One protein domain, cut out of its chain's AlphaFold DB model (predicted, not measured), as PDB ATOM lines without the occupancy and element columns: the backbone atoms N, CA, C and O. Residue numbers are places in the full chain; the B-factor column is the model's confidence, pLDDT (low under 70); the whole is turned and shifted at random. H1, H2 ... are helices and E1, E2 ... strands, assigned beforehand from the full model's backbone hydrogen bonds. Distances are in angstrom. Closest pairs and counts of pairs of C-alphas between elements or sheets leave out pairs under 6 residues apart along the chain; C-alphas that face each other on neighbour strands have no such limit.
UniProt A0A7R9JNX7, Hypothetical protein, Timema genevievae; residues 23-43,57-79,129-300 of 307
ATOM      1  N   THR A  23      45.032  -2.672 103.315       69.19
ATOM      2  CA  THR A  23      44.894  -2.151 104.680       69.19
ATOM      3  C   THR A  23      43.849  -1.044 104.704       69.19
ATOM      4  O   THR A  23      43.861  -0.156 103.849       69.19
ATOM      5  N   ILE A  24      42.938  -1.077 105.676       67.69
ATOM      6  CA  ILE A  24      41.891  -0.057 105.804       67.69
ATOM      7  C   ILE A  24      42.417   1.153 106.585       67.69
ATOM      8  O   ILE A  24      42.744   1.052 107.764       67.69
ATOM      9  N   HIS A  25      42.427   2.321 105.937       60.50
ATOM     10  CA  HIS A  25      42.714   3.621 106.553       60.50
ATOM     11  C   HIS A  25      41.591   4.629 106.245       60.50
ATOM     12  O   HIS A  25      41.830   5.680 105.657       60.50
ATOM     13  N   SER A  26      40.342   4.295 106.596       64.06
ATOM     14  CA  SER A  26      39.182   5.173 106.360       64.06
ATOM     15  C   SER A  26      38.900   6.095 107.552       64.06
ATOM     16  O   SER A  26      38.913   5.679 108.716       64.06
ATOM     17  N   THR A  27      38.602   7.364 107.269       70.88
ATOM     18  CA  THR A  27      38.042   8.298 108.255       70.88
ATOM     19  C   THR A  27      36.543   8.080 108.466       70.88
ATOM     20  O   THR A  27      36.062   8.329 109.575       70.88
ATOM     21  N   ASN A  28      35.840   7.554 107.459       84.19
ATOM     22  CA  ASN A  28      34.391   7.342 107.456       84.19
ATOM     23  C   ASN A  28      34.013   5.968 108.024       84.19
ATOM     24  O   ASN A  28      34.850   5.067 108.144       84.19
ATOM     25  N   LEU A  29      32.734   5.812 108.368       90.56
ATOM     26  CA  LEU A  29      32.158   4.512 108.692       90.56
ATOM     27  C   LEU A  29      32.257   3.611 107.455       90.56
ATOM     28  O   LEU A  29      31.936   4.041 106.350       90.56
ATOM     29  N   TYR A  30      32.711   2.375 107.620       94.19
ATOM     30  CA  TYR A  30      32.832   1.437 106.509       94.19
ATOM     31  C   TYR A  30      32.363   0.054 106.923       94.19
ATOM     32  O   TYR A  30      32.536  -0.338 108.078       94.19
ATOM     33  N   LYS A  31      31.842  -0.683 105.945       96.25
ATOM     34  CA  LYS A  31      31.525  -2.110 106.009       96.25
ATOM     35  C   LYS A  31      32.323  -2.859 104.944       96.25
ATOM     36  O   LYS A  31      32.863  -2.248 104.016       96.25
ATOM     37  N   VAL A  32      32.407  -4.176 105.075       97.00
ATOM     38  CA  VAL A  32      33.054  -5.032 104.073       97.00
ATOM     39  C   VAL A  32      32.028  -5.998 103.495       97.00
ATOM     40  O   VAL A  32      31.326  -6.670 104.244       97.00
ATOM     41  N   LEU A  33      31.948  -6.046 102.167       96.94
ATOM     42  CA  LEU A  33      31.163  -7.006 101.402       96.94
ATOM     43  C   LEU A  33      32.058  -8.181 100.996       96.94
ATOM     44  O   LEU A  33      33.083  -8.000 100.331       96.94
ATOM     45  N   LEU A  34      31.627  -9.370 101.391       95.19
ATOM     46  CA  LEU A  34      32.208 -10.666 101.087       95.19
ATOM     47  C   LEU A  34      31.255 -11.378 100.120       95.19
ATOM     48  O   LEU A  34      30.161 -11.785 100.489       95.19
ATOM     49  N   THR A  35      31.644 -11.472  98.857       92.25
ATOM     50  CA  THR A  35      30.882 -12.166  97.805       92.25
ATOM     51  C   THR A  35      31.191 -13.657  97.735       92.25
ATOM     52  O   THR A  35      30.422 -14.387  97.130       92.25
ATOM     53  N   GLN A  36      32.343 -14.084  98.269       88.50
ATOM     54  CA  GLN A  36      32.906 -15.438  98.101       88.50
ATOM     55  C   GLN A  36      32.948 -15.926  96.637       88.50
ATOM     56  O   GLN A  36      32.993 -17.119  96.354       88.50
ATOM     57  N   GLN A  37      32.973 -15.001  95.671       83.81
ATOM     58  CA  GLN A  37      33.043 -15.331  94.250       83.81
ATOM     59  C   GLN A  37      34.495 -15.340  93.769       83.81
ATOM     60  O   GLN A  37      35.209 -14.338  93.846       83.81
ATOM     61  N   GLY A  38      34.928 -16.483  93.234       79.25
ATOM     62  CA  GLY A  38      36.226 -16.676  92.579       79.25
ATOM     63  C   GLY A  38      37.419 -16.867  93.522       79.25
ATOM     64  O   GLY A  38      38.292 -17.676  93.214       79.25
ATOM     65  N   TYR A  39      37.458 -16.170  94.662       81.56
ATOM     66  CA  TYR A  39      38.515 -16.284  95.673       81.56
ATOM     67  C   TYR A  39      37.950 -16.288  97.092       81.56
ATOM     68  O   TYR A  39      36.920 -15.670  97.349       81.56
ATOM     69  N   ILE A  40      38.675 -16.931  98.012       85.56
ATOM     70  CA  ILE A  40      38.349 -16.942  99.440       85.56
ATOM     71  C   ILE A  40      38.508 -15.522  99.990       85.56
ATOM     72  O   ILE A  40      39.592 -14.933  99.896       85.56
ATOM     73  N   GLN A  41      37.440 -14.976 100.570       90.31
ATOM     74  CA  GLN A  41      37.385 -13.602 101.064       90.31
ATOM     75  C   GLN A  41      37.277 -13.556 102.587       90.31
ATOM     76  O   GLN A  41      36.414 -14.198 103.180       90.31
ATOM     77  N   PHE A  42      38.137 -12.760 103.224       92.69
ATOM     78  CA  PHE A  42      38.167 -12.608 104.680       92.69
ATOM     79  C   PHE A  42      38.885 -11.330 105.114       92.69
ATOM     80  O   PHE A  42      39.585 -10.671 104.336       92.69
ATOM     81  N   LEU A  43      38.719 -10.997 106.391       94.44
ATOM     82  CA  LEU A  43      39.470  -9.960 107.083       94.44
ATOM     83  C   LEU A  43      40.436 -10.630 108.059       94.44
ATOM     84  O   LEU A  43      40.009 -11.474 108.842       94.44
ATOM     85  N   PHE A  57      33.355 -10.922 122.041       98.50
ATOM     86  CA  PHE A  57      33.377 -10.241 120.753       98.50
ATOM     87  C   PHE A  57      31.966  -9.897 120.309       98.50
ATOM     88  O   PHE A  57      31.014 -10.588 120.670       98.50
ATOM     89  N   CYS A  58      31.853  -8.842 119.510       98.62
ATOM     90  CA  CYS A  58      30.617  -8.464 118.843       98.62
ATOM     91  C   CYS A  58      30.871  -8.212 117.361       98.62
ATOM     92  O   CYS A  58      31.947  -7.739 116.988       98.62
ATOM     93  N   LEU A  59      29.870  -8.505 116.533       98.38
ATOM     94  CA  LEU A  59      29.887  -8.306 115.089       98.38
ATOM     95  C   LEU A  59      28.477  -7.961 114.600       98.38
ATOM     96  O   LEU A  59      27.496  -8.584 115.011       98.38
ATOM     97  N   TRP A  60      28.384  -7.007 113.679       98.50
ATOM     98  CA  TRP A  60      27.235  -6.893 112.793       98.50
ATOM     99  C   TRP A  60      27.498  -7.688 111.522       98.50
ATOM    100  O   TRP A  60      28.536  -7.510 110.882       98.50
ATOM    101  N   PHE A  61      26.546  -8.525 111.130       98.44
ATOM    102  CA  PHE A  61      26.592  -9.218 109.851       98.44
ATOM    103  C   PHE A  61      25.228  -9.191 109.169       98.44
ATOM    104  O   PHE A  61      24.183  -9.088 109.819       98.44
ATOM    105  N   LYS A  62      25.247  -9.296 107.847       98.25
ATOM    106  CA  LYS A  62      24.070  -9.478 107.009       98.25
ATOM    107  C   LYS A  62      24.404 -10.485 105.929       98.25
ATOM    108  O   LYS A  62      25.231 -10.217 105.067       98.25
ATOM    109  N   THR A  63      23.748 -11.630 105.968       96.75
ATOM    110  CA  THR A  63      23.948 -12.683 104.973       96.75
ATOM    111  C   THR A  63      23.149 -12.380 103.706       96.75
ATOM    112  O   THR A  63      21.979 -12.018 103.797       96.75
ATOM    113  N   LEU A  64      23.746 -12.541 102.524       96.31
ATOM    114  CA  LEU A  64      23.049 -12.448 101.233       96.31
ATOM    115  C   LEU A  64      22.690 -13.831 100.674       96.31
ATOM    116  O   LEU A  64      21.647 -13.976 100.042       96.31
ATOM    117  N   ASN A  65      23.493 -14.843 100.995       94.06
ATOM    118  CA  ASN A  65      23.242 -16.248 100.694       94.06
ATOM    119  C   ASN A  65      23.581 -17.080 101.933       94.06
ATOM    120  O   ASN A  65      24.706 -17.015 102.405       94.06
ATOM    121  N   PHE A  66      22.615 -17.824 102.479       93.94
ATOM    122  CA  PHE A  66      22.816 -18.643 103.681       93.94
ATOM    123  C   PHE A  66      22.627 -20.135 103.396       93.94
ATOM    124  O   PHE A  66      21.906 -20.833 104.105       93.94
ATOM    125  N   THR A  67      23.218 -20.601 102.299       92.31
ATOM    126  CA  THR A  67      23.175 -22.018 101.904       92.31
ATOM    127  C   THR A  67      24.286 -22.831 102.578       92.31
ATOM    128  O   THR A  67      24.132 -24.035 102.765       92.31
ATOM    129  N   TYR A  68      25.366 -22.167 102.995       90.94
ATOM    130  CA  TYR A  68      26.552 -22.777 103.591       90.94
ATOM    131  C   TYR A  68      26.836 -22.214 104.989       90.94
ATOM    132  O   TYR A  68      26.297 -21.159 105.353       90.94
ATOM    133  N   PRO A  69      27.656 -22.903 105.802       92.38
ATOM    134  CA  PRO A  69      28.096 -22.387 107.087       92.38
ATOM    135  C   PRO A  69      28.841 -21.058 106.961       92.38
ATOM    136  O   PRO A  69      29.685 -20.861 106.092       92.38
ATOM    137  N   HIS A  70      28.539 -20.134 107.870       94.69
ATOM    138  CA  HIS A  70      29.125 -18.797 107.876       94.69
ATOM    139  C   HIS A  70      30.067 -18.637 109.075       94.69
ATOM    140  O   HIS A  70      29.583 -18.385 110.183       94.69
ATOM    141  N   PRO A  71      31.395 -18.761 108.894       94.12
ATOM    142  CA  PRO A  71      32.373 -18.486 109.945       94.12
ATOM    143  C   PRO A  71      32.409 -16.985 110.269       94.12
ATOM    144  O   PRO A  71      32.874 -16.153 109.487       94.12
ATOM    145  N   LEU A  72      31.917 -16.632 111.454       96.69
ATOM    146  CA  LEU A  72      31.848 -15.255 111.940       96.69
ATOM    147  C   LEU A  72      33.203 -14.763 112.443       96.69
ATOM    148  O   LEU A  72      33.607 -13.636 112.160       96.69
ATOM    149  N   PHE A  73      33.896 -15.614 113.194       94.94
ATOM    150  CA  PHE A  73      35.164 -15.299 113.835       94.94
ATOM    151  C   PHE A  73      35.974 -16.576 114.026       94.94
ATOM    152  O   PHE A  73      35.449 -17.592 114.484       94.94
ATOM    153  N   SER A  74      37.261 -16.508 113.712       94.12
ATOM    154  CA  SER A  74      38.227 -17.539 114.059       94.12
ATOM    155  C   SER A  74      39.491 -16.929 114.668       94.12
ATOM    156  O   SER A  74      39.909 -15.815 114.332       94.12
ATOM    157  N   TYR A  75      40.076 -17.656 115.614       94.19
ATOM    158  CA  TYR A  75      41.384 -17.371 116.183       94.19
ATOM    159  C   TYR A  75      42.194 -18.660 116.189       94.19
ATOM    160  O   TYR A  75      41.809 -19.627 116.851       94.19
ATOM    161  N   SER A  76      43.305 -18.666 115.462       89.88
ATOM    162  CA  SER A  76      44.140 -19.856 115.277       89.88
ATOM    163  C   SER A  76      45.608 -19.524 115.490       89.88
ATOM    164  O   SER A  76      46.019 -18.373 115.336       89.88
ATOM    165  N   ARG A  77      46.427 -20.509 115.862       84.88
ATOM    166  CA  ARG A  77      47.879 -20.324 115.959       84.88
ATOM    167  C   ARG A  77      48.454 -19.909 114.611       84.88
ATOM    168  O   ARG A  77      47.932 -20.244 113.551       84.88
ATOM    169  N   LYS A  78      49.553 -19.157 114.666       74.88
ATOM    170  CA  LYS A  78      50.329 -18.874 113.465       74.88
ATOM    171  C   LYS A  78      51.044 -20.155 113.051       74.88
ATOM    172  O   LYS A  78      51.717 -20.731 113.911       74.88
ATOM    173  N   PRO A  79      50.964 -20.561 111.773       63.75
ATOM    174  CA  PRO A  79      51.810 -21.633 111.292       63.75
ATOM    175  C   PRO A  79      53.277 -21.244 111.521       63.75
ATOM    176  O   PRO A  79      53.624 -20.054 111.433       63.75
ATOM    177  N   PRO A 129      18.984 -24.310 111.784       97.12
ATOM    178  CA  PRO A 129      19.861 -23.161 111.837       97.12
ATOM    179  C   PRO A 129      20.230 -22.811 113.280       97.12
ATOM    180  O   PRO A 129      19.367 -22.625 114.149       97.12
ATOM    181  N   SER A 130      21.525 -22.684 113.516       97.94
ATOM    182  CA  SER A 130      22.115 -22.490 114.838       97.94
ATOM    183  C   SER A 130      23.350 -21.603 114.759       97.94
ATOM    184  O   SER A 130      23.951 -21.419 113.701       97.94
ATOM    185  N   ILE A 131      23.703 -21.006 115.893       98.31
ATOM    186  CA  ILE A 131      24.946 -20.271 116.086       98.31
ATOM    187  C   ILE A 131      25.787 -20.996 117.128       98.31
ATOM    188  O   ILE A 131      25.285 -21.366 118.192       98.31
ATOM    189  N   HIS A 132      27.070 -21.144 116.827       97.38
ATOM    190  CA  HIS A 132      27.984 -21.956 117.610       97.38
ATOM    191  C   HIS A 132      29.168 -21.142 118.132       97.38
ATOM    192  O   HIS A 132      29.522 -20.091 117.578       97.38
ATOM    193  N   LEU A 133      29.779 -21.634 119.208       96.31
ATOM    194  CA  LEU A 133      31.092 -21.205 119.681       96.31
ATOM    195  C   LEU A 133      31.878 -22.431 120.136       96.31
ATOM    196  O   LEU A 133      31.427 -23.189 120.992       96.31
ATOM    197  N   GLU A 134      33.083 -22.570 119.607       93.12
ATOM    198  CA  GLU A 134      34.069 -23.562 120.010       93.12
ATOM    199  C   GLU A 134      35.289 -22.860 120.607       93.12
ATOM    200  O   GLU A 134      35.760 -21.844 120.085       93.12
ATOM    201  N   VAL A 135      35.811 -23.416 121.699       92.19
ATOM    202  CA  VAL A 135      37.039 -22.967 122.357       92.19
ATOM    203  C   VAL A 135      37.948 -24.175 122.564       92.19
ATOM    204  O   VAL A 135      37.580 -25.119 123.258       92.19
ATOM    205  N   LEU A 136      39.147 -24.129 121.979       88.56
ATOM    206  CA  LEU A 136      40.165 -25.187 122.043       88.56
ATOM    207  C   LEU A 136      39.616 -26.580 121.681       88.56
ATOM    208  O   LEU A 136      39.876 -27.551 122.386       88.56
ATOM    209  N   GLY A 137      38.832 -26.670 120.601       85.00
ATOM    210  CA  GLY A 137      38.244 -27.929 120.132       85.00
ATOM    211  C   GLY A 137      36.980 -28.372 120.875       85.00
ATOM    212  O   GLY A 137      36.395 -29.388 120.515       85.00
ATOM    213  N   HIS A 138      36.534 -27.630 121.892       87.56
ATOM    214  CA  HIS A 138      35.298 -27.924 122.616       87.56
ATOM    215  C   HIS A 138      34.185 -26.982 122.180       87.56
ATOM    216  O   HIS A 138      34.300 -25.768 122.359       87.56
ATOM    217  N   GLU A 139      33.101 -27.528 121.635       90.25
ATOM    218  CA  GLU A 139      31.899 -26.757 121.334       90.25
ATOM    219  C   GLU A 139      31.211 -26.379 122.649       90.25
ATOM    220  O   GLU A 139      30.602 -27.205 123.321       90.25
ATOM    221  N   VAL A 140      31.388 -25.125 123.061       91.81
ATOM    222  CA  VAL A 140      30.895 -24.620 124.348       91.81
ATOM    223  C   VAL A 140      29.488 -24.055 124.243       91.81
ATOM    224  O   VAL A 140      28.830 -23.884 125.263       91.81
ATOM    225  N   MET A 141      29.030 -23.745 123.030       94.12
ATOM    226  CA  MET A 141      27.726 -23.153 122.774       94.12
ATOM    227  C   MET A 141      27.162 -23.653 121.445       94.12
ATOM    228  O   MET A 141      27.825 -23.516 120.421       94.12
ATOM    229  N   ASP A 142      25.904 -24.089 121.481       95.56
ATOM    230  CA  ASP A 142      25.034 -24.335 120.330       95.56
ATOM    231  C   ASP A 142      23.653 -23.750 120.654       95.56
ATOM    232  O   ASP A 142      23.006 -24.138 121.633       95.56
ATOM    233  N   VAL A 143      23.223 -22.742 119.894       96.88
ATOM    234  CA  VAL A 143      21.935 -22.076 120.112       96.88
ATOM    235  C   VAL A 143      21.195 -21.927 118.794       96.88
ATOM    236  O   VAL A 143      21.676 -21.277 117.869       96.88
ATOM    237  N   ALA A 144      19.959 -22.426 118.744       97.81
ATOM    238  CA  ALA A 144      19.072 -22.226 117.604       97.81
ATOM    239  C   ALA A 144      18.888 -20.727 117.288       97.81
ATOM    240  O   ALA A 144      18.403 -19.937 118.115       97.81
ATOM    241  N   MET A 145      19.245 -20.343 116.063       96.19
ATOM    242  CA  MET A 145      19.184 -18.971 115.574       96.19
ATOM    243  C   MET A 145      18.784 -18.970 114.104       96.19
ATOM    244  O   MET A 145      19.546 -19.373 113.236       96.19
ATOM    245  N   HIS A 146      17.588 -18.458 113.822       95.69
ATOM    246  CA  HIS A 146      17.141 -18.260 112.453       95.69
ATOM    247  C   HIS A 146      17.685 -16.938 111.897       95.69
ATOM    248  O   HIS A 146      17.512 -15.883 112.517       95.69
ATOM    249  N   VAL A 147      18.323 -17.005 110.730       96.00
ATOM    250  CA  VAL A 147      18.884 -15.854 110.015       96.00
ATOM    251  C   VAL A 147      18.141 -15.685 108.699       96.00
ATOM    252  O   VAL A 147      18.124 -16.584 107.864       96.00
ATOM    253  N   GLU A 148      17.546 -14.512 108.519       96.56
ATOM    254  CA  GLU A 148      16.932 -14.092 107.264       96.56
ATOM    255  C   GLU A 148      17.994 -13.440 106.373       96.56
ATOM    256  O   GLU A 148      18.760 -12.580 106.823       96.56
ATOM    257  N   THR A 149      18.038 -13.821 105.095       97.12
ATOM    258  CA  THR A 149      18.922 -13.166 104.129       97.12
ATOM    259  C   THR A 149      18.508 -11.705 103.929       97.12
ATOM    260  O   THR A 149      17.340 -11.333 104.023       97.12
ATOM    261  N   GLY A 150      19.485 -10.830 103.696       97.31
ATOM    262  CA  GLY A 150      19.268  -9.398 103.508       97.31
ATOM    263  C   GLY A 150      19.012  -8.605 104.796       97.31
ATOM    264  O   GLY A 150      18.896  -7.381 104.725       97.31
ATOM    265  N   ARG A 151      18.984  -9.250 105.968       97.69
ATOM    266  CA  ARG A 151      18.755  -8.589 107.258       97.69
ATOM    267  C   ARG A 151      20.036  -8.481 108.085       97.69
ATOM    268  O   ARG A 151      20.814  -9.426 108.170       97.69
ATOM    269  N   TRP A 152      20.233  -7.323 108.715       98.25
ATOM    270  CA  TRP A 152      21.324  -7.099 109.660       98.25
ATOM    271  C   TRP A 152      21.022  -7.730 111.021       98.25
ATOM    272  O   TRP A 152      19.963  -7.499 111.613       98.25
ATOM    273  N   TYR A 153      21.998  -8.467 111.539       98.44
ATOM    274  CA  TYR A 153      22.006  -9.016 112.886       98.44
ATOM    275  C   TYR A 153      23.246  -8.529 113.621       98.44
ATOM    276  O   TYR A 153      24.353  -8.553 113.087       98.44
ATOM    277  N   HIS A 154      23.050  -8.110 114.864       98.38
ATOM    278  CA  HIS A 154      24.137  -7.871 115.797       98.38
ATOM    279  C   HIS A 154      24.265  -9.072 116.719       98.38
ATOM    280  O   HIS A 154      23.302  -9.417 117.408       98.38
ATOM    281  N   VAL A 155      25.438  -9.685 116.765       98.44
ATOM    282  CA  VAL A 155      25.718 -10.806 117.661       98.44
ATOM    283  C   VAL A 155      26.901 -10.481 118.544       98.44
ATOM    284  O   VAL A 155      27.902  -9.954 118.067       98.44
ATOM    285  N   CYS A 156      26.780 -10.819 119.823       98.56
ATOM    286  CA  CYS A 156      27.904 -10.866 120.739       98.56
ATOM    287  C   CYS A 156      27.971 -12.231 121.399       98.56
ATOM    288  O   CYS A 156      26.977 -12.686 121.969       98.56
ATOM    289  N   GLN A 157      29.143 -12.849 121.364       98.12
ATOM    290  CA  GLN A 157      29.418 -14.081 122.085       98.12
ATOM    291  C   GLN A 157      30.500 -13.816 123.123       98.12
ATOM    292  O   GLN A 157      31.509 -13.161 122.845       98.12
ATOM    293  N   ALA A 158      30.261 -14.327 124.321       97.12
ATOM    294  CA  ALA A 158      31.143 -14.202 125.461       97.12
ATOM    295  C   ALA A 158      31.480 -15.590 126.004       97.12
ATOM    296  O   ALA A 158      30.596 -16.441 126.121       97.12
ATOM    297  N   TRP A 159      32.743 -15.788 126.366       95.94
ATOM    298  CA  TRP A 159      33.245 -16.981 127.040       95.94
ATOM    299  C   TRP A 159      34.029 -16.570 128.279       95.94
ATOM    300  O   TRP A 159      34.958 -15.763 128.196       95.94
ATOM    301  N   SER A 160      33.665 -17.152 129.417       94.00
ATOM    302  CA  SER A 160      34.410 -17.081 130.664       94.00
ATOM    303  C   SER A 160      35.086 -18.424 130.910       94.00
ATOM    304  O   SER A 160      34.465 -19.363 131.409       94.00
ATOM    305  N   GLY A 161      36.376 -18.517 130.596       91.06
ATOM    306  CA  GLY A 161      37.194 -19.668 130.961       91.06
ATOM    307  C   GLY A 161      37.425 -19.743 132.467       91.06
ATOM    308  O   GLY A 161      37.646 -20.824 132.997       91.06
ATOM    309  N   SER A 162      37.349 -18.626 133.199       89.69
ATOM    310  CA  SER A 162      37.449 -18.623 134.666       89.69
ATOM    311  C   SER A 162      36.254 -19.289 135.365       89.69
ATOM    312  O   SER A 162      36.435 -19.920 136.417       89.69
ATOM    313  N   GLU A 163      35.061 -19.211 134.770       87.56
ATOM    314  CA  GLU A 163      33.828 -19.797 135.308       87.56
ATOM    315  C   GLU A 163      33.308 -21.008 134.522       87.56
ATOM    316  O   GLU A 163      32.461 -21.729 135.043       87.56
ATOM    317  N   GLY A 164      33.814 -21.265 133.312       88.88
ATOM    318  CA  GLY A 164      33.280 -22.289 132.407       88.88
ATOM    319  C   GLY A 164      31.902 -21.920 131.847       88.88
ATOM    320  O   GLY A 164      31.039 -22.786 131.694       88.88
ATOM    321  N   LYS A 165      31.661 -20.627 131.604       91.56
ATOM    322  CA  LYS A 165      30.353 -20.094 131.200       91.56
ATOM    323  C   LYS A 165      30.413 -19.378 129.865       91.56
ATOM    324  O   LYS A 165      31.434 -18.798 129.506       91.56
ATOM    325  N   TRP A 166      29.285 -19.342 129.174       94.38
ATOM    326  CA  TRP A 166      29.123 -18.613 127.924       94.38
ATOM    327  C   TRP A 166      27.838 -17.787 127.916       94.38
ATOM    328  O   TRP A 166      26.887 -18.053 128.655       94.38
ATOM    329  N   GLY A 167      27.811 -16.768 127.060       95.25
ATOM    330  CA  GLY A 167      26.634 -15.941 126.829       95.25
ATOM    331  C   GLY A 167      26.529 -15.497 125.381       95.25
ATOM    332  O   GLY A 167      27.518 -15.102 124.767       95.25
ATOM    333  N   LEU A 168      25.307 -15.519 124.858       97.25
ATOM    334  CA  LEU A 168      24.951 -15.046 123.529       97.25
ATOM    335  C   LEU A 168      23.990 -13.869 123.652       97.25
ATOM    336  O   LEU A 168      22.886 -14.011 124.184       97.25
ATOM    337  N   HIS A 169      24.371 -12.734 123.081       97.44
ATOM    338  CA  HIS A 169      23.479 -11.600 122.882       97.44
ATOM    339  C   HIS A 169      23.170 -11.448 121.398       97.44
ATOM    340  O   HIS A 169      24.076 -11.454 120.567       97.44
ATOM    341  N   VAL A 170      21.893 -11.270 121.070       97.62
ATOM    342  CA  VAL A 170      21.427 -10.996 119.708       97.62
ATOM    343  C   VAL A 170      20.649  -9.690 119.736       97.62
ATOM    344  O   VAL A 170      19.735  -9.526 120.543       97.62
ATOM    345  N   ASN A 171      21.023  -8.745 118.874       96.00
ATOM    346  CA  ASN A 171      20.404  -7.421 118.778       96.00
ATOM    347  C   ASN A 171      20.329  -6.709 120.142       96.00
ATOM    348  O   ASN A 171      19.283  -6.213 120.555       96.00
ATOM    349  N   GLY A 172      21.448  -6.745 120.877       90.69
ATOM    350  CA  GLY A 172      21.617  -6.083 122.174       90.69
ATOM    351  C   GLY A 172      20.895  -6.755 123.345       90.69
ATOM    352  O   GLY A 172      20.928  -6.232 124.453       90.69
ATOM    353  N   ARG A 173      20.240  -7.904 123.133       91.81
ATOM    354  CA  ARG A 173      19.502  -8.635 124.175       91.81
ATOM    355  C   ARG A 173      20.146  -9.981 124.452       91.81
ATOM    356  O   ARG A 173      20.521 -10.677 123.512       91.81
ATOM    357  N   LEU A 174      20.214 -10.372 125.725       93.69
ATOM    358  CA  LEU A 174      20.631 -11.720 126.109       93.69
ATOM    359  C   LEU A 174      19.652 -12.735 125.511       93.69
ATOM    360  O   LEU A 174      18.457 -12.710 125.811       93.69
ATOM    361  N   ARG A 175      20.161 -13.602 124.639       94.50
ATOM    362  CA  ARG A 175      19.390 -14.643 123.958       94.50
ATOM    363  C   ARG A 175      19.484 -15.970 124.696       94.50
ATOM    364  O   ARG A 175      18.468 -16.639 124.851       94.50
ATOM    365  N   ALA A 176      20.690 -16.332 125.116       93.56
ATOM    366  CA  ALA A 176      20.980 -17.556 125.843       93.56
ATOM    367  C   ALA A 176      22.271 -17.384 126.651       93.56
ATOM    368  O   ALA A 176      23.124 -16.565 126.310       93.56
ATOM    369  N   ALA A 177      22.400 -18.159 127.718       92.62
ATOM    370  CA  ALA A 177      23.625 -18.314 128.486       92.62
ATOM    371  C   ALA A 177      23.642 -19.725 129.067       92.62
ATOM    372  O   ALA A 177      22.580 -20.315 129.283       92.62
ATOM    373  N   GLY A 178      24.831 -20.234 129.345       87.69
ATOM    374  CA  GLY A 178      24.988 -21.560 129.914       87.69
ATOM    375  C   GLY A 178      26.328 -21.734 130.601       87.69
ATOM    376  O   GLY A 178      27.237 -20.909 130.493       87.69
ATOM    377  N   ASP A 179      26.419 -22.829 131.329       84.69
ATOM    378  CA  ASP A 179      27.616 -23.368 131.939       84.69
ATOM    379  C   ASP A 179      27.962 -24.680 131.231       84.69
ATOM    380  O   ASP A 179      27.287 -25.696 131.377       84.69
ATOM    381  N   HIS A 180      29.013 -24.658 130.413       66.12
ATOM    382  CA  HIS A 180      29.477 -25.863 129.732       66.12
ATOM    383  C   HIS A 180      30.619 -26.464 130.554       66.12
ATOM    384  O   HIS A 180      31.768 -26.035 130.458       66.12
ATOM    385  N   TRP A 181      30.288 -27.404 131.443       57.34
ATOM    386  CA  TRP A 181      31.217 -27.876 132.476       57.34
ATOM    387  C   TRP A 181      31.822 -29.260 132.220       57.34
ATOM    388  O   TRP A 181      32.831 -29.565 132.855       57.34
ATOM    389  N   GLN A 182      31.275 -30.070 131.304       53.81
ATOM    390  CA  GLN A 182      31.794 -31.416 131.029       53.81
ATOM    391  C   GLN A 182      32.671 -31.449 129.781       53.81
ATOM    392  O   GLN A 182      32.221 -31.165 128.673       53.81
ATOM    393  N   VAL A 183      33.921 -31.852 129.987       62.44
ATOM    394  CA  VAL A 183      34.766 -32.445 128.952       62.44
ATOM    395  C   VAL A 183      34.668 -33.966 129.079       62.44
ATOM    396  O   VAL A 183      34.334 -34.484 130.147       62.44
ATOM    397  N   GLU A 184      34.939 -34.657 127.974       61.25
ATOM    398  CA  GLU A 184      35.043 -36.111 127.841       61.25
ATOM    399  C   GLU A 184      35.671 -36.792 129.077       61.25
ATOM    400  O   GLU A 184      36.592 -36.266 129.710       61.25
ATOM    401  N   TYR A 185      35.143 -37.960 129.453       59.03
ATOM    402  CA  TYR A 185      35.603 -38.707 130.625       59.03
ATOM    403  C   TYR A 185      37.069 -39.126 130.453       59.03
ATOM    404  O   TYR A 185      37.407 -39.877 129.536       59.03
ATOM    405  N   ASN A 186      37.945 -38.681 131.356       65.50
ATOM    406  CA  ASN A 186      39.335 -39.112 131.363       65.50
ATOM    407  C   ASN A 186      39.415 -40.533 131.943       65.50
ATOM    408  O   ASN A 186      39.375 -40.729 133.156       65.50
ATOM    409  N   VAL A 187      39.547 -41.534 131.067       60.69
ATOM    410  CA  VAL A 187      39.611 -42.959 131.445       60.69
ATOM    411  C   VAL A 187      40.835 -43.285 132.311       60.69
ATOM    412  O   VAL A 187      40.785 -44.221 133.106       60.69
ATOM    413  N   VAL A 188      41.923 -42.519 132.184       68.06
ATOM    414  CA  VAL A 188      43.173 -42.750 132.927       68.06
ATOM    415  C   VAL A 188      43.072 -42.220 134.357       68.06
ATOM    416  O   VAL A 188      43.523 -42.879 135.289       68.06
ATOM    417  N   GLU A 189      42.465 -41.047 134.537       70.62
ATOM    418  CA  GLU A 189      42.337 -40.400 135.850       70.62
ATOM    419  C   GLU A 189      41.013 -40.714 136.562       70.62
ATOM    420  O   GLU A 189      40.881 -40.453 137.755       70.62
ATOM    421  N   GLY A 190      40.031 -41.287 135.859       61.41
ATOM    422  CA  GLY A 190      38.702 -41.572 136.403       61.41
ATOM    423  C   GLY A 190      37.886 -40.315 136.720       61.41
ATOM    424  O   GLY A 190      37.003 -40.345 137.576       61.41
ATOM    425  N   THR A 191      38.202 -39.192 136.070       60.75
ATOM    426  CA  THR A 191      37.632 -37.867 136.341       60.75
ATOM    427  C   THR A 191      36.980 -37.276 135.093       60.75
ATOM    428  O   THR A 191      37.363 -37.561 133.959       60.75
ATOM    429  N   TYR A 192      35.979 -36.419 135.296       62.53
ATOM    430  CA  TYR A 192      35.492 -35.534 134.239       62.53
ATOM    431  C   TYR A 192      36.436 -34.335 134.136       62.53
ATOM    432  O   TYR A 192      36.707 -33.679 135.146       62.53
ATOM    433  N   GLY A 193      36.921 -34.034 132.931       66.00
ATOM    434  CA  GLY A 193      37.606 -32.769 132.685       66.00
ATOM    435  C   GLY A 193      36.631 -31.598 132.831       66.00
ATOM    436  O   GLY A 193      35.438 -31.733 132.559       66.00
ATOM    437  N   THR A 194      37.133 -30.439 133.260       75.25
ATOM    438  CA  THR A 194      36.351 -29.198 133.312       75.25
ATOM    439  C   THR A 194      36.939 -28.164 132.365       75.25
ATOM    440  O   THR A 194      38.154 -28.007 132.279       75.25
ATOM    441  N   LEU A 195      36.068 -27.421 131.680       82.12
ATOM    442  CA  LEU A 195      36.470 -26.249 130.897       82.12
ATOM    443  C   LEU A 195      36.751 -25.022 131.781       82.12
ATOM    444  O   LEU A 195      37.181 -23.977 131.290       82.12
ATOM    445  N   ARG A 196      36.537 -25.129 133.098       86.62
ATOM    446  CA  ARG A 196      36.900 -24.085 134.052       86.62
ATOM    447  C   ARG A 196      38.418 -24.028 134.244       86.62
ATOM    448  O   ARG A 196      39.079 -25.036 134.449       86.62
ATOM    449  N   GLY A 197      38.964 -22.820 134.247       85.06
ATOM    450  CA  GLY A 197      40.401 -22.555 134.301       85.06
ATOM    451  C   GLY A 197      41.094 -22.607 132.937       85.06
ATOM    452  O   GLY A 197      42.310 -22.407 132.882       85.06
ATOM    453  N   LEU A 198      40.349 -22.833 131.850       87.50
ATOM    454  CA  LEU A 198      40.896 -22.937 130.504       87.50
ATOM    455  C   LEU A 198      41.547 -21.619 130.063       87.50
ATOM    456  O   LEU A 198      40.984 -20.534 130.227       87.50
ATOM    457  N   ARG A 199      42.753 -21.721 129.496       92.12
ATOM    458  CA  ARG A 199      43.556 -20.590 129.015       92.12
ATOM    459  C   ARG A 199      43.915 -20.807 127.554       92.12
ATOM    460  O   ARG A 199      44.647 -21.731 127.213       92.12
ATOM    461  N   ILE A 200      43.431 -19.918 126.707       93.88
ATOM    462  CA  ILE A 200      43.639 -19.919 125.266       93.88
ATOM    463  C   ILE A 200      44.998 -19.263 124.982       93.88
ATOM    464  O   ILE A 200      45.211 -18.116 125.389       93.88
ATOM    465  N   PRO A 201      45.938 -19.949 124.311       93.31
ATOM    466  CA  PRO A 201      47.254 -19.398 123.996       93.31
ATOM    467  C   PRO A 201      47.199 -18.074 123.218       93.31
ATOM    468  O   PRO A 201      46.328 -17.860 122.377       93.31
ATOM    469  N   GLY A 202      48.159 -17.187 123.488       93.44
ATOM    470  CA  GLY A 202      48.357 -15.951 122.726       93.44
ATOM    471  C   GLY A 202      49.135 -16.165 121.422       93.44
ATOM    472  O   GLY A 202      49.640 -17.255 121.163       93.44
ATOM    473  N   GLY A 203      49.283 -15.095 120.638       89.75
ATOM    474  CA  GLY A 203      50.159 -15.037 119.462       89.75
ATOM    475  C   GLY A 203      49.562 -15.546 118.145       89.75
ATOM    476  O   GLY A 203      50.273 -15.549 117.140       89.75
ATOM    477  N   GLY A 204      48.291 -15.950 118.134       88.06
ATOM    478  CA  GLY A 204      47.584 -16.399 116.933       88.06
ATOM    479  C   GLY A 204      47.121 -15.271 116.004       88.06
ATOM    480  O   GLY A 204      47.365 -14.090 116.258       88.06
ATOM    481  N   ASP A 205      46.426 -15.654 114.937       90.44
ATOM    482  CA  ASP A 205      45.803 -14.778 113.948       90.44
ATOM    483  C   ASP A 205      44.294 -14.663 114.187       90.44
ATOM    484  O   ASP A 205      43.623 -15.664 114.420       90.44
ATOM    485  N   VAL A 206      43.759 -13.440 114.114       94.12
ATOM    486  CA  VAL A 206      42.322 -13.150 114.255       94.12
ATOM    487  C   VAL A 206      41.710 -12.911 112.883       94.12
ATOM    488  O   VAL A 206      42.131 -11.989 112.175       94.12
ATOM    489  N   VAL A 207      40.697 -13.703 112.533       94.31
ATOM    490  CA  VAL A 207      40.066 -13.692 111.210       94.31
ATOM    491  C   VAL A 207      38.547 -13.583 111.314       94.31
ATOM    492  O   VAL A 207      37.922 -14.178 112.189       94.31
ATOM    493  N   VAL A 208      37.951 -12.801 110.414       96.00
ATOM    494  CA  VAL A 208      36.497 -12.636 110.254       96.00
ATOM    495  C   VAL A 208      36.113 -12.988 108.823       96.00
ATOM    496  O   VAL A 208      36.766 -12.543 107.876       96.00
ATOM    497  N   GLY A 209      35.028 -13.746 108.667       91.44
ATOM    498  CA  GLY A 209      34.478 -14.121 107.365       91.44
ATOM    499  C   GLY A 209      35.030 -15.414 106.773       91.44
ATOM    500  O   GLY A 209      34.498 -15.848 105.757       91.44
ATOM    501  N   GLN A 210      36.043 -16.023 107.405       87.75
ATOM    502  CA  GLN A 210      36.571 -17.335 107.038       87.75
ATOM    503  C   GLN A 210      37.191 -18.081 108.233       87.75
ATOM    504  O   GLN A 210      37.600 -17.470 109.229       87.75
ATOM    505  N   GLU A 211      37.297 -19.403 108.125       78.50
ATOM    506  CA  GLU A 211      38.134 -20.230 108.998       78.50
ATOM    507  C   GLU A 211      39.595 -20.255 108.514       78.50
ATOM    508  O   GLU A 211      39.893 -20.666 107.397       78.50
ATOM    509  N   TYR A 212      40.528 -19.794 109.354       65.62
ATOM    510  CA  TYR A 212      41.931 -19.603 108.953       65.62
ATOM    511  C   TYR A 212      42.707 -20.902 108.671       65.62
ATOM    512  O   TYR A 212      43.747 -20.863 108.029       65.62
ATOM    513  N   THR A 213      42.245 -22.049 109.158       60.94
ATOM    514  CA  THR A 213      42.941 -23.341 109.007       60.94
ATOM    515  C   THR A 213      42.402 -24.176 107.850       60.94
ATOM    516  O   THR A 213      42.874 -25.283 107.635       60.94
ATOM    517  N   ASP A 214      41.421 -23.661 107.103       56.97
ATOM    518  CA  ASP A 214      40.624 -24.468 106.175       56.97
ATOM    519  C   ASP A 214      40.677 -23.981 104.723       56.97
ATOM    520  O   ASP A 214      39.744 -24.151 103.942       56.97
ATOM    521  N   PHE A 215      41.799 -23.369 104.332       57.50
ATOM    522  CA  PHE A 215      41.988 -22.874 102.964       57.50
ATOM    523  C   PHE A 215      41.950 -23.984 101.900       57.50
ATOM    524  O   PHE A 215      41.740 -23.689 100.723       57.50
ATOM    525  N   ASP A 216      42.107 -25.244 102.314       52.69
ATOM    526  CA  ASP A 216      42.068 -26.420 101.447       52.69
ATOM    527  C   ASP A 216      40.635 -26.921 101.165       52.69
ATOM    528  O   ASP A 216      40.443 -27.687 100.219       52.69
ATOM    529  N   LYS A 217      39.614 -26.474 101.920       53.78
ATOM    530  CA  LYS A 217      38.205 -26.877 101.711       53.78
ATOM    531  C   LYS A 217      37.455 -26.082 100.639       53.78
ATOM    532  O   LYS A 217      36.309 -26.395 100.332       53.78
ATOM    533  N   GLY A 218      38.127 -25.146  99.970       53.00
ATOM    534  CA  GLY A 218      37.579 -24.432  98.816       53.00
ATOM    535  C   GLY A 218      36.811 -23.156  99.176       53.00
ATOM    536  O   GLY A 218      36.973 -22.595 100.254       53.00
ATOM    537  N   LEU A 219      36.035 -22.646  98.214       56.78
ATOM    538  CA  LEU A 219      35.317 -21.361  98.302       56.78
ATOM    539  C   LEU A 219      33.985 -21.446  99.062       56.78
ATOM    540  O   LEU A 219      33.368 -20.410  99.301       56.78
ATOM    541  N   ASP A 220      33.538 -22.659  99.391       55.12
ATOM    542  CA  ASP A 220      32.166 -22.918  99.838       55.12
ATOM    543  C   ASP A 220      31.958 -22.637 101.336       55.12
ATOM    544  O   ASP A 220      30.825 -22.453 101.773       55.12
ATOM    545  N   ASP A 221      33.039 -22.533 102.111       73.50
ATOM    546  CA  ASP A 221      33.001 -22.100 103.506       73.50
ATOM    547  C   ASP A 221      33.411 -20.624 103.571       73.50
ATOM    548  O   ASP A 221      34.473 -20.246 103.084       73.50
ATOM    549  N   GLY A 222      32.554 -19.756 104.114       87.00
ATOM    550  CA  GLY A 222      32.812 -18.318 104.197       87.00
ATOM    551  C   GLY A 222      31.528 -17.504 104.319       87.00
ATOM    552  O   GLY A 222      30.455 -17.943 103.919       87.00
ATOM    553  N   ILE A 223      31.604 -16.295 104.878       93.12
ATOM    554  CA  ILE A 223      30.431 -15.406 104.870       93.12
ATOM    555  C   ILE A 223      30.212 -14.903 103.444       93.12
ATOM    556  O   ILE A 223      31.055 -14.164 102.936       93.12
ATOM    557  N   GLU A 224      29.061 -15.211 102.847       94.88
ATOM    558  CA  GLU A 224      28.542 -14.490 101.681       94.88
ATOM    559  C   GLU A 224      27.567 -13.393 102.145       94.88
ATOM    560  O   GLU A 224      26.382 -13.624 102.421       94.88
ATOM    561  N   GLY A 225      28.077 -12.172 102.301       96.62
ATOM    562  CA  GLY A 225      27.324 -11.063 102.868       96.62
ATOM    563  C   GLY A 225      28.158  -9.860 103.297       96.62
ATOM    564  O   GLY A 225      29.288  -9.659 102.862       96.62
ATOM    565  N   GLU A 226      27.581  -9.024 104.151       98.06
ATOM    566  CA  GLU A 226      28.184  -7.791 104.653       98.06
ATOM    567  C   GLU A 226      28.573  -7.953 106.127       98.06
ATOM    568  O   GLU A 226      27.821  -8.530 106.913       98.06
ATOM    569  N   VAL A 227      29.730  -7.413 106.516       98.12
ATOM    570  CA  VAL A 227      30.205  -7.382 107.907       98.12
ATOM    571  C   VAL A 227      30.582  -5.968 108.339       98.12
ATOM    572  O   VAL A 227      31.120  -5.174 107.558       98.12
ATOM    573  N   PHE A 228      30.306  -5.651 109.603       97.62
ATOM    574  CA  PHE A 228      30.571  -4.350 110.204       97.62
ATOM    575  C   PHE A 228      30.879  -4.476 111.703       97.62
ATOM    576  O   PHE A 228      30.312  -5.305 112.411       97.62
ATOM    577  N   GLY A 229      31.749  -3.606 112.220       96.19
ATOM    578  CA  GLY A 229      31.858  -3.384 113.662       96.19
ATOM    579  C   GLY A 229      32.394  -4.569 114.470       96.19
ATOM    580  O   GLY A 229      32.020  -4.705 115.634       96.19
ATOM    581  N   PHE A 230      33.260  -5.415 113.894       98.06
ATOM    582  CA  PHE A 230      33.933  -6.461 114.668       98.06
ATOM    583  C   PHE A 230      34.823  -5.844 115.751       98.06
ATOM    584  O   PHE A 230      35.751  -5.084 115.460       98.06
ATOM    585  N   ASN A 231      34.550  -6.187 117.006       98.19
ATOM    586  CA  ASN A 231      35.373  -5.807 118.147       98.19
ATOM    587  C   ASN A 231      35.530  -7.002 119.083       98.19
ATOM    588  O   ASN A 231      34.587  -7.767 119.265       98.19
ATOM    589  N   LEU A 232      36.696  -7.107 119.712       98.25
ATOM    590  CA  LEU A 232      37.039  -8.141 120.687       98.25
ATOM    591  C   LEU A 232      37.618  -7.461 121.928       98.25
ATOM    592  O   LEU A 232      38.533  -6.641 121.815       98.25
ATOM    593  N   VAL A 233      37.118  -7.816 123.108       97.19
ATOM    594  CA  VAL A 233      37.603  -7.317 124.401       97.19
ATOM    595  C   VAL A 233      37.963  -8.468 125.334       97.19
ATOM    596  O   VAL A 233      37.446  -9.580 125.209       97.19
ATOM    597  N   ARG A 234      38.847  -8.189 126.294       94.50
ATOM    598  CA  ARG A 234      39.051  -9.048 127.465       94.50
ATOM    599  C   ARG A 234      37.858  -8.915 128.409       94.50
ATOM    600  O   ARG A 234      37.447  -7.796 128.710       94.50
ATOM    601  N   GLY A 235      37.400 -10.046 128.934       90.69
ATOM    602  CA  GLY A 235      36.314 -10.111 129.909       90.69
ATOM    603  C   GLY A 235      35.035 -10.724 129.347       90.69
ATOM    604  O   GLY A 235      34.743 -10.628 128.155       90.69
ATOM    605  N   ALA A 236      34.298 -11.374 130.242       86.38
ATOM    606  CA  ALA A 236      33.010 -12.004 129.990       86.38
ATOM    607  C   ALA A 236      32.201 -11.996 131.296       86.38
ATOM    608  O   ALA A 236      32.087 -13.011 131.984       86.38
ATOM    609  N   HIS A 237      31.686 -10.828 131.676       83.81
ATOM    610  CA  HIS A 237      30.839 -10.645 132.849       83.81
ATOM    611  C   HIS A 237      29.443 -11.185 132.546       83.81
ATOM    612  O   HIS A 237      28.521 -10.478 132.135       83.81
ATOM    613  N   LEU A 238      29.300 -12.492 132.739       78.94
ATOM    614  CA  LEU A 238      28.049 -13.209 132.551       78.94
ATOM    615  C   LEU A 238      27.238 -13.144 133.846       78.94
ATOM    616  O   LEU A 238      27.636 -13.675 134.883       78.94
ATOM    617  N   ARG A 239      26.086 -12.467 133.802       66.19
ATOM    618  CA  ARG A 239      25.189 -12.375 134.961       66.19
ATOM    619  C   ARG A 239      24.699 -13.766 135.394       66.19
ATOM    620  O   ARG A 239      24.296 -14.556 134.539       66.19
ATOM    621  N   PRO A 240      24.621 -14.054 136.706       54.28
ATOM    622  CA  PRO A 240      23.870 -15.199 137.205       54.28
ATOM    623  C   PRO A 240      22.388 -15.068 136.834       54.28
ATOM    624  O   PRO A 240      21.801 -13.987 136.958       54.28
ATOM    625  N   SER A 241      21.764 -16.167 136.418       46.19
ATOM    626  CA  SER A 241      20.321 -16.227 136.197       46.19
ATOM    627  C   SER A 241      19.559 -15.854 137.482       46.19
ATOM    628  O   SER A 241      19.855 -16.352 138.566       46.19
ATOM    629  N   GLY A 242      18.577 -14.949 137.379       45.53
ATOM    630  CA  GLY A 242      17.605 -14.683 138.451       45.53
ATOM    631  C   GLY A 242      17.823 -13.452 139.342       45.53
ATOM    632  O   GLY A 242      17.017 -13.241 140.246       45.53
ATOM    633  N   ARG A 243      18.836 -12.600 139.112       46.75
ATOM    634  CA  ARG A 243      18.906 -11.293 139.802       46.75
ATOM    635  C   ARG A 243      18.159 -10.204 139.013       46.75
ATOM    636  O   ARG A 243      18.451 -10.030 137.828       46.75
ATOM    637  N   PRO A 244      17.215  -9.463 139.630       44.41
ATOM    638  CA  PRO A 244      16.605  -8.303 138.989       44.41
ATOM    639  C   PRO A 244      17.676  -7.246 138.698       44.41
ATOM    640  O   PRO A 244      18.625  -7.102 139.468       44.41
ATOM    641  N   TYR A 245      17.522  -6.523 137.581       47.53
ATOM    642  CA  TYR A 245      18.356  -5.373 137.219       47.53
ATOM    643  C   TYR A 245      18.286  -4.333 138.346       47.53
ATOM    644  O   TYR A 245      17.344  -3.549 138.425       47.53
ATOM    645  N   GLY A 246      19.252  -4.372 139.260       45.09
ATOM    646  CA  GLY A 246      19.489  -3.309 140.226       45.09
ATOM    647  C   GLY A 246      20.258  -2.172 139.561       45.09
ATOM    648  O   GLY A 246      21.018  -2.400 138.626       45.09
ATOM    649  N   ASN A 247      20.060  -0.954 140.061       41.38
ATOM    650  CA  ASN A 247      20.593   0.314 139.543       41.38
ATOM    651  C   ASN A 247      22.124   0.480 139.715       41.38
ATOM    652  O   ASN A 247      22.600   1.579 139.992       41.38
ATOM    653  N   GLU A 248      22.901  -0.596 139.617       47.19
ATOM    654  CA  GLU A 248      24.361  -0.563 139.681       47.19
ATOM    655  C   GLU A 248      24.899  -0.331 138.264       47.19
ATOM    656  O   GLU A 248      24.435  -0.962 137.317       47.19
ATOM    657  N   LEU A 249      25.807   0.636 138.086       52.38
ATOM    658  CA  LEU A 249      26.312   1.068 136.777       52.38
ATOM    659  C   LEU A 249      27.062  -0.067 136.052       52.38
ATOM    660  O   LEU A 249      28.288  -0.159 136.080       52.38
ATOM    661  N   GLU A 250      26.321  -0.903 135.332       55.56
ATOM    662  CA  GLU A 250      26.841  -2.014 134.522       55.56
ATOM    663  C   GLU A 250      27.713  -1.561 133.346       55.56
ATOM    664  O   GLU A 250      28.346  -2.365 132.671       55.56
ATOM    665  N   THR A 251      27.791  -0.258 133.088       57.53
ATOM    666  CA  THR A 251      28.699   0.339 132.102       57.53
ATOM    667  C   THR A 251      30.170   0.307 132.520       57.53
ATOM    668  O   THR A 251      31.017   0.724 131.737       57.53
ATOM    669  N   ASN A 252      30.496  -0.158 133.732       70.06
ATOM    670  CA  ASN A 252      31.882  -0.242 134.200       70.06
ATOM    671  C   ASN A 252      32.663  -1.430 133.616       70.06
ATOM    672  O   ASN A 252      33.891  -1.441 133.698       70.06
ATOM    673  N   TYR A 253      31.980  -2.409 133.016       85.81
ATOM    674  CA  TYR A 253      32.623  -3.571 132.408       85.81
ATOM    675  C   TYR A 253      32.772  -3.386 130.890       85.81
ATOM    676  O   TYR A 253      31.766  -3.151 130.214       85.81
ATOM    677  N   PRO A 254      33.993  -3.495 130.328       89.50
ATOM    678  CA  PRO A 254      34.235  -3.260 128.901       89.50
ATOM    679  C   PRO A 254      33.423  -4.154 127.958       89.50
ATOM    680  O   PRO A 254      33.045  -3.721 126.873       89.50
ATOM    681  N   ASP A 255      33.146  -5.392 128.359       90.12
ATOM    682  CA  ASP A 255      32.330  -6.350 127.615       90.12
ATOM    683  C   ASP A 255      30.842  -5.992 127.628       90.12
ATOM    684  O   ASP A 255      30.196  -6.034 126.581       90.12
ATOM    685  N   HIS A 256      30.308  -5.539 128.763       89.44
ATOM    686  CA  HIS A 256      28.937  -5.039 128.821       89.44
ATOM    687  C   HIS A 256      28.782  -3.712 128.058       89.44
ATOM    688  O   HIS A 256      27.821  -3.536 127.306       89.44
ATOM    689  N   GLU A 257      29.756  -2.798 128.176       91.12
ATOM    690  CA  GLU A 257      29.805  -1.582 127.356       91.12
ATOM    691  C   GLU A 257      29.826  -1.929 125.865       91.12
ATOM    692  O   GLU A 257      29.081  -1.314 125.095       91.12
ATOM    693  N   LEU A 258      30.642  -2.915 125.470       94.69
ATOM    694  CA  LEU A 258      30.679  -3.403 124.101       94.69
ATOM    695  C   LEU A 258      29.280  -3.848 123.670       94.69
ATOM    696  O   LEU A 258      28.754  -3.245 122.746       94.69
ATOM    697  N   ILE A 259      28.656  -4.802 124.370       93.38
ATOM    698  CA  ILE A 259      27.341  -5.369 124.016       93.38
ATOM    699  C   ILE A 259      26.270  -4.288 123.834       93.38
ATOM    700  O   ILE A 259      25.549  -4.279 122.830       93.38
ATOM    701  N   VAL A 260      26.142  -3.384 124.811       90.81
ATOM    702  CA  VAL A 260      25.073  -2.378 124.824       90.81
ATOM    703  C   VAL A 260      25.318  -1.322 123.755       90.81
ATOM    704  O   VAL A 260      24.408  -0.994 122.989       90.81
ATOM    705  N   ARG A 261      26.541  -0.786 123.676       93.38
ATOM    706  CA  ARG A 261      26.831   0.313 122.753       93.38
ATOM    707  C   ARG A 261      27.012  -0.158 121.318       93.38
ATOM    708  O   ARG A 261      26.596   0.563 120.424       93.38
ATOM    709  N   SER A 262      27.569  -1.338 121.050       94.56
ATOM    710  CA  SER A 262      27.731  -1.795 119.660       94.56
ATOM    711  C   SER A 262      26.394  -2.074 118.985       94.56
ATOM    712  O   SER A 262      26.314  -1.978 117.762       94.56
ATOM    713  N   TYR A 263      25.336  -2.309 119.767       95.19
ATOM    714  CA  TYR A 263      23.965  -2.339 119.275       95.19
ATOM    715  C   TYR A 263      23.284  -0.959 119.277       95.19
ATOM    716  O   TYR A 263      22.855  -0.492 118.224       95.19
ATOM    717  N   GLY A 264      23.163  -0.316 120.446       91.81
ATOM    718  CA  GLY A 264      22.339   0.889 120.631       91.81
ATOM    719  C   GLY A 264      22.996   2.202 120.197       91.81
ATOM    720  O   GLY A 264      22.307   3.195 119.993       91.81
ATOM    721  N   ASP A 265      24.319   2.204 120.050       93.12
ATOM    722  CA  ASP A 265      25.151   3.345 119.660       93.12
ATOM    723  C   ASP A 265      26.238   2.862 118.681       93.12
ATOM    724  O   ASP A 265      27.435   3.109 118.826       93.12
ATOM    725  N   CYS A 266      25.821   2.071 117.690       91.31
ATOM    726  CA  CYS A 266      26.711   1.352 116.773       91.31
ATOM    727  C   CYS A 266      27.610   2.275 115.926       91.31
ATOM    728  O   CYS A 266      28.595   1.823 115.344       91.31
ATOM    729  N   VAL A 267      27.277   3.565 115.835       92.00
ATOM    730  CA  VAL A 267      28.078   4.579 115.142       92.00
ATOM    731  C   VAL A 267      29.119   5.211 116.059       92.00
ATOM    732  O   VAL A 267      30.088   5.799 115.562       92.00
ATOM    733  N   ALA A 268      28.977   5.075 117.385       89.69
ATOM    734  CA  ALA A 268      29.943   5.618 118.322       89.69
ATOM    735  C   ALA A 268      31.331   5.086 118.023       89.69
ATOM    736  O   ALA A 268      31.571   3.893 117.806       89.69
ATOM    737  N   ARG A 269      32.272   6.035 117.994       88.50
ATOM    738  CA  ARG A 269      33.681   5.767 117.691       88.50
ATOM    739  C   ARG A 269      33.840   4.965 116.390       88.50
ATOM    740  O   ARG A 269      34.796   4.201 116.242       88.50
ATOM    741  N   ARG A 270      32.910   5.188 115.453       89.81
ATOM    742  CA  ARG A 270      32.842   4.592 114.117       89.81
ATOM    743  C   ARG A 270      32.668   3.066 114.134       89.81
ATOM    744  O   ARG A 270      33.270   2.377 113.322       89.81
ATOM    745  N   GLY A 271      31.882   2.532 115.068       89.00
ATOM    746  CA  GLY A 271      31.692   1.084 115.218       89.00
ATOM    747  C   GLY A 271      32.690   0.410 116.152       89.00
ATOM    748  O   GLY A 271      32.849  -0.802 116.088       89.00
ATOM    749  N   ALA A 272      33.369   1.172 117.013       90.25
ATOM    750  CA  ALA A 272      34.286   0.652 118.033       90.25
ATOM    751  C   ALA A 272      34.015   1.306 119.400       90.25
ATOM    752  O   ALA A 272      34.856   2.066 119.906       90.25
ATOM    753  N   PRO A 273      32.823   1.069 119.978       89.62
ATOM    754  CA  PRO A 273      32.223   1.950 120.978       89.62
ATOM    755  C   PRO A 273      32.865   1.874 122.370       89.62
ATOM    756  O   PRO A 273      32.623   2.763 123.184       89.62
ATOM    757  N   VAL A 274      33.700   0.868 122.636       90.44
ATOM    758  CA  VAL A 274      34.307   0.631 123.954       90.44
ATOM    759  C   VAL A 274      35.245   1.768 124.355       90.44
ATOM    760  O   VAL A 274      36.079   2.244 123.564       90.44
ATOM    761  N   SER A 275      35.093   2.204 125.605       85.75
ATOM    762  CA  SER A 275      35.780   3.347 126.189       85.75
ATOM    763  C   SER A 275      37.184   3.037 126.658       85.75
ATOM    764  O   SER A 275      38.121   3.767 126.308       85.75
ATOM    765  N   ASP A 276      37.320   1.947 127.401       86.31
ATOM    766  CA  ASP A 276      38.590   1.495 127.939       86.31
ATOM    767  C   ASP A 276      39.469   0.875 126.845       86.31
ATOM    768  O   ASP A 276      39.212  -0.204 126.321       86.31
ATOM    769  N   LYS A 277      40.565   1.556 126.505       83.44
ATOM    770  CA  LYS A 277      41.507   1.074 125.487       83.44
ATOM    771  C   LYS A 277      42.346  -0.119 125.953       83.44
ATOM    772  O   LYS A 277      42.930  -0.776 125.102       83.44
ATOM    773  N   ARG A 278      42.462  -0.376 127.263       87.00
ATOM    774  CA  ARG A 278      43.335  -1.438 127.803       87.00
ATOM    775  C   ARG A 278      42.703  -2.824 127.716       87.00
ATOM    776  O   ARG A 278      43.426  -3.815 127.646       87.00
ATOM    777  N   SER A 279      41.379  -2.889 127.729       89.00
ATOM    778  CA  SER A 279      40.606  -4.126 127.590       89.00
ATOM    779  C   SER A 279      40.317  -4.496 126.135       89.00
ATOM    780  O   SER A 279      40.084  -5.671 125.853       89.00
ATOM    781  N   VAL A 280      40.370  -3.538 125.204       95.12
ATOM    782  CA  VAL A 280      40.151  -3.782 123.770       95.12
ATOM    783  C   VAL A 280      41.339  -4.514 123.149       95.12
ATOM    784  O   VAL A 280      42.459  -4.010 123.126       95.12
ATOM    785  N   LEU A 281      41.062  -5.697 122.603       96.75
ATOM    786  CA  LEU A 281      42.007  -6.539 121.871       96.75
ATOM    787  C   LEU A 281      41.943  -6.261 120.369       96.75
ATOM    788  O   LEU A 281      42.969  -6.059 119.726       96.75
ATOM    789  N   VAL A 282      40.727  -6.207 119.824       97.06
ATOM    790  CA  VAL A 282      40.467  -5.822 118.435       97.06
ATOM    791  C   VAL A 282      39.439  -4.709 118.422       97.06
ATOM    792  O   VAL A 282      38.383  -4.808 119.041       97.06
ATOM    793  N   SER A 283      39.762  -3.646 117.698       95.62
ATOM    794  CA  SER A 283      38.902  -2.497 117.471       95.62
ATOM    795  C   SER A 283      38.650  -2.375 115.981       95.62
ATOM    796  O   SER A 283      39.616  -2.135 115.252       95.62
ATOM    797  N   TRP A 284      37.382  -2.393 115.559       94.81
ATOM    798  CA  TRP A 284      36.987  -2.270 114.147       94.81
ATOM    799  C   TRP A 284      37.765  -1.168 113.421       94.81
ATOM    800  O   TRP A 284      38.329  -1.401 112.364       94.81
ATOM    801  N   THR A 285      37.879   0.011 114.041       90.25
ATOM    802  CA  THR A 285      38.461   1.209 113.412       90.25
ATOM    803  C   THR A 285      39.898   1.546 113.782       90.25
ATOM    804  O   THR A 285      40.413   2.562 113.313       90.25
ATOM    805  N   ARG A 286      40.535   0.776 114.672       90.69
ATOM    806  CA  ARG A 286      41.874   1.115 115.196       90.69
ATOM    807  C   ARG A 286      42.889   0.000 115.032       90.69
ATOM    808  O   ARG A 286      44.072   0.301 114.918       90.69
ATOM    809  N   THR A 287      42.451  -1.254 115.049       93.06
ATOM    810  CA  THR A 287      43.346  -2.381 114.808       93.06
ATOM    811  C   THR A 287      43.585  -2.480 113.304       93.06
ATOM    812  O   THR A 287      42.604  -2.559 112.561       93.06
ATOM    813  N   PRO A 288      44.844  -2.456 112.829       93.94
ATOM    814  CA  PRO A 288      45.122  -2.632 111.412       93.94
ATOM    815  C   PRO A 288      44.538  -3.959 110.920       93.94
ATOM    816  O   PRO A 288      44.639  -4.987 111.590       93.94
ATOM    817  N   VAL A 289      43.887  -3.925 109.762       93.69
ATOM    818  CA  VAL A 289      43.197  -5.082 109.192       93.69
ATOM    819  C   VAL A 289      43.526  -5.189 107.715       93.69
ATOM    820  O   VAL A 289      43.441  -4.204 106.979       93.69
ATOM    821  N   GLY A 290      43.931  -6.384 107.298       91.94
ATOM    822  CA  GLY A 290      44.053  -6.750 105.899       91.94
ATOM    823  C   GLY A 290      42.733  -7.312 105.383       91.94
ATOM    824  O   GLY A 290      42.116  -8.152 106.037       91.94
ATOM    825  N   VAL A 291      42.320  -6.855 104.206       92.19
ATOM    826  CA  VAL A 291      41.169  -7.374 103.459       92.19
ATOM    827  C   VAL A 291      41.685  -8.206 102.288       92.19
ATOM    828  O   VAL A 291      42.498  -7.709 101.503       92.19
ATOM    829  N   PHE A 292      41.235  -9.458 102.190       90.38
ATOM    830  CA  PHE A 292      41.778 -10.468 101.277       90.38
ATOM    831  C   PHE A 292      40.727 -10.974 100.273       90.38
ATOM    832  O   PHE A 292      39.530 -10.732 100.421       90.38
ATOM    833  N   GLY A 293      41.192 -11.633  99.206       87.56
ATOM    834  CA  GLY A 293      40.327 -12.261  98.194       87.56
ATOM    835  C   GLY A 293      39.546 -11.299  97.295       87.56
ATOM    836  O   GLY A 293      38.606 -11.710  96.621       87.56
ATOM    837  N   GLY A 294      39.891 -10.008  97.294       88.44
ATOM    838  CA  GLY A 294      39.149  -8.997  96.538       88.44
ATOM    839  C   GLY A 294      37.840  -8.552  97.197       88.44
ATOM    840  O   GLY A 294      37.020  -7.929  96.524       88.44
ATOM    841  N   ALA A 295      37.652  -8.830  98.493       92.56
ATOM    842  CA  ALA A 295      36.518  -8.309  99.251       92.56
ATOM    843  C   ALA A 295      36.424  -6.776  99.161       92.56
ATOM    844  O   ALA A 295      37.434  -6.059  99.110       92.56
ATOM    845  N   VAL A 296      35.192  -6.271  99.122       93.38
ATOM    846  CA  VAL A 296      34.914  -4.877  98.765       93.38
ATOM    847  C   VAL A 296      34.649  -4.063 100.023       93.38
ATOM    848  O   VAL A 296      33.709  -4.325 100.768       93.38
ATOM    849  N   ILE A 297      35.463  -3.037 100.249       93.94
ATOM    850  CA  ILE A 297      35.237  -2.059 101.317       93.94
ATOM    851  C   ILE A 297      34.301  -0.986 100.766       93.94
ATOM    852  O   ILE A 297      34.589  -0.391  99.726       93.94
ATOM    853  N   THR A 298      33.203  -0.727 101.467       92.88
ATOM    854  CA  THR A 298      32.230   0.305 101.089       92.88
ATOM    855  C   THR A 298      31.941   1.222 102.267       92.88
ATOM    856  O   THR A 298      32.102   0.837 103.428       92.88
ATOM    857  N   GLU A 299      31.546   2.457 101.971       93.56
ATOM    858  CA  GLU A 299      31.072   3.380 102.996       93.56
ATOM    859  C   GLU A 299      29.765   2.856 103.594       93.56
ATOM    860  O   GLU A 299      28.860   2.436 102.870       93.56
ATOM    861  N   ALA A 300      29.700   2.856 104.922       94.56
ATOM    862  CA  ALA A 300      28.533   2.415 105.660       94.56
ATOM    863  C   ALA A 300      27.650   3.609 106.022       94.56
ATOM    864  O   ALA A 300      28.134   4.658 106.460       94.56
TER     865      ALA A 300
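AT A GLANCE: This is residues 23 to 43, 57 to 79 and 129 to 300 of the 307 residues of the protein "Hypothetical protein" of Timema genevievae (UniProt A0A7R9JNX7). A twisted sheet of eight strands is the large wall of this domain; the hairpin E4 and E5 lies face to face with only part of it, making a partial sandwich, and H1 packs on the other face. A second small pair, E3 and E9, extends the thinner layer beside E4, and a loop with residues 242 to 249 sticks out. The printed part has 216 residues, with one named helix and thirteen named strands; along the chain E1 to E10 come first, then H1, then E11 to E13, and the neighbour pairs of the large sheet, which is branched with E10 having three neighbours, are antiparallel. The class is mostly strand, but under half of the residues are in named elements. The whole is compact, with a radius of gyration of the C-alphas of 17.7 A, and spans 51 by 46 by 34 A.

HOW THE PARTS SIT: E1, residues 30 to 34, has E10, residues 225 to 234, on one side and E13, residues 296 to 299, on the other side. N 32 and O 227 are 3.0 A apart, and N 31 and O 298 are 3.0 A apart, both within hydrogen-bond range. E10 bends by 51 degrees at residue 228 and has three neighbours: E1 and E11, residues 280 to 282, on one side, and E2, residues 57 to 63, on the other side. N 232 and O 282 are within range at 2.9 A, as are N 58 and O 231 at 2.9 A. Beyond E2 along the chain, E3, residues 70 to 76, is the antiparallel neighbour of E9, residues 205 to 208, with N 74 and O 207 at 2.9 A. E4, residues 130 to 135, and E5, residues 138 to 144, form a hairpin, with N 133 and O 141 at 3.0 A; E3 and E4 are near each other, with 11 pairs of C-alphas within 10 A. E6, residues 152 to 160, E7, residues 165 to 170, and E8, residues 173 to 179, form a meander, each strand the antiparallel neighbour of the one before. In it N 156 and O 169 are 2.9 A apart, and N 168 and O 176 are 2.8 A apart. E6 is also the neighbour of E2, with N 59 and O 155 at 2.9 A. The sandwich, two sheets face to face, sets E4 and E5 9.5 A centre to centre from the facing part of the large sheet; the closest C-alphas of E5 and E7 are those of Met 141 and Trp 166, 7.0 A apart. H1, residues 254 to 264, is on the large sheet at a height over the sheet of 7.7 A, over E2 and E6, and runs along the strands, at 12 degrees to E6 on the local plane. The closest C-alphas of H1 and E10 are those of Val 233 and Asp 255, 6.3 A apart. In H1, 6 of 7 O i to N i+4 pairs are within hydrogen-bond range. E12, residues 289 to 291, pairs with no named strand.

IN THESE COORDINATES: E1 begins at C-alpha 30, (32.832, 1.437, 106.509), and is 13.3 A long. E2 and E8 each measure 18.5 A, E5 17.9 A, E7 17.2 A, E3 16.8 A and E4 16.7 A. The longest strand by residues is E10, 27.3 A, beginning at C-alpha 225, (27.324, -11.063, 102.868); E6 measures 26.7 A. H1 is 15.1 A long. E9, E11 and E12 are short, and E13 ends at C-alpha 299, (31.072, 3.380, 102.996).

THE WHOLE: The two C-alphas farthest apart, those of Thr 27 and Gly 190, are 57.3 A apart. Residues 44 to 56 and 80 to 128 are not printed; the gaps between C-alphas are 15.0 A and 32.0 A. The links E8 to E9, E9 to E10, E10 to H1 and H1 to E11 are long. The model's mean pLDDT over the printed part is 85.5, with 40 residues under 70, among them 180 to 188, 212 to 220 and 239 to 251.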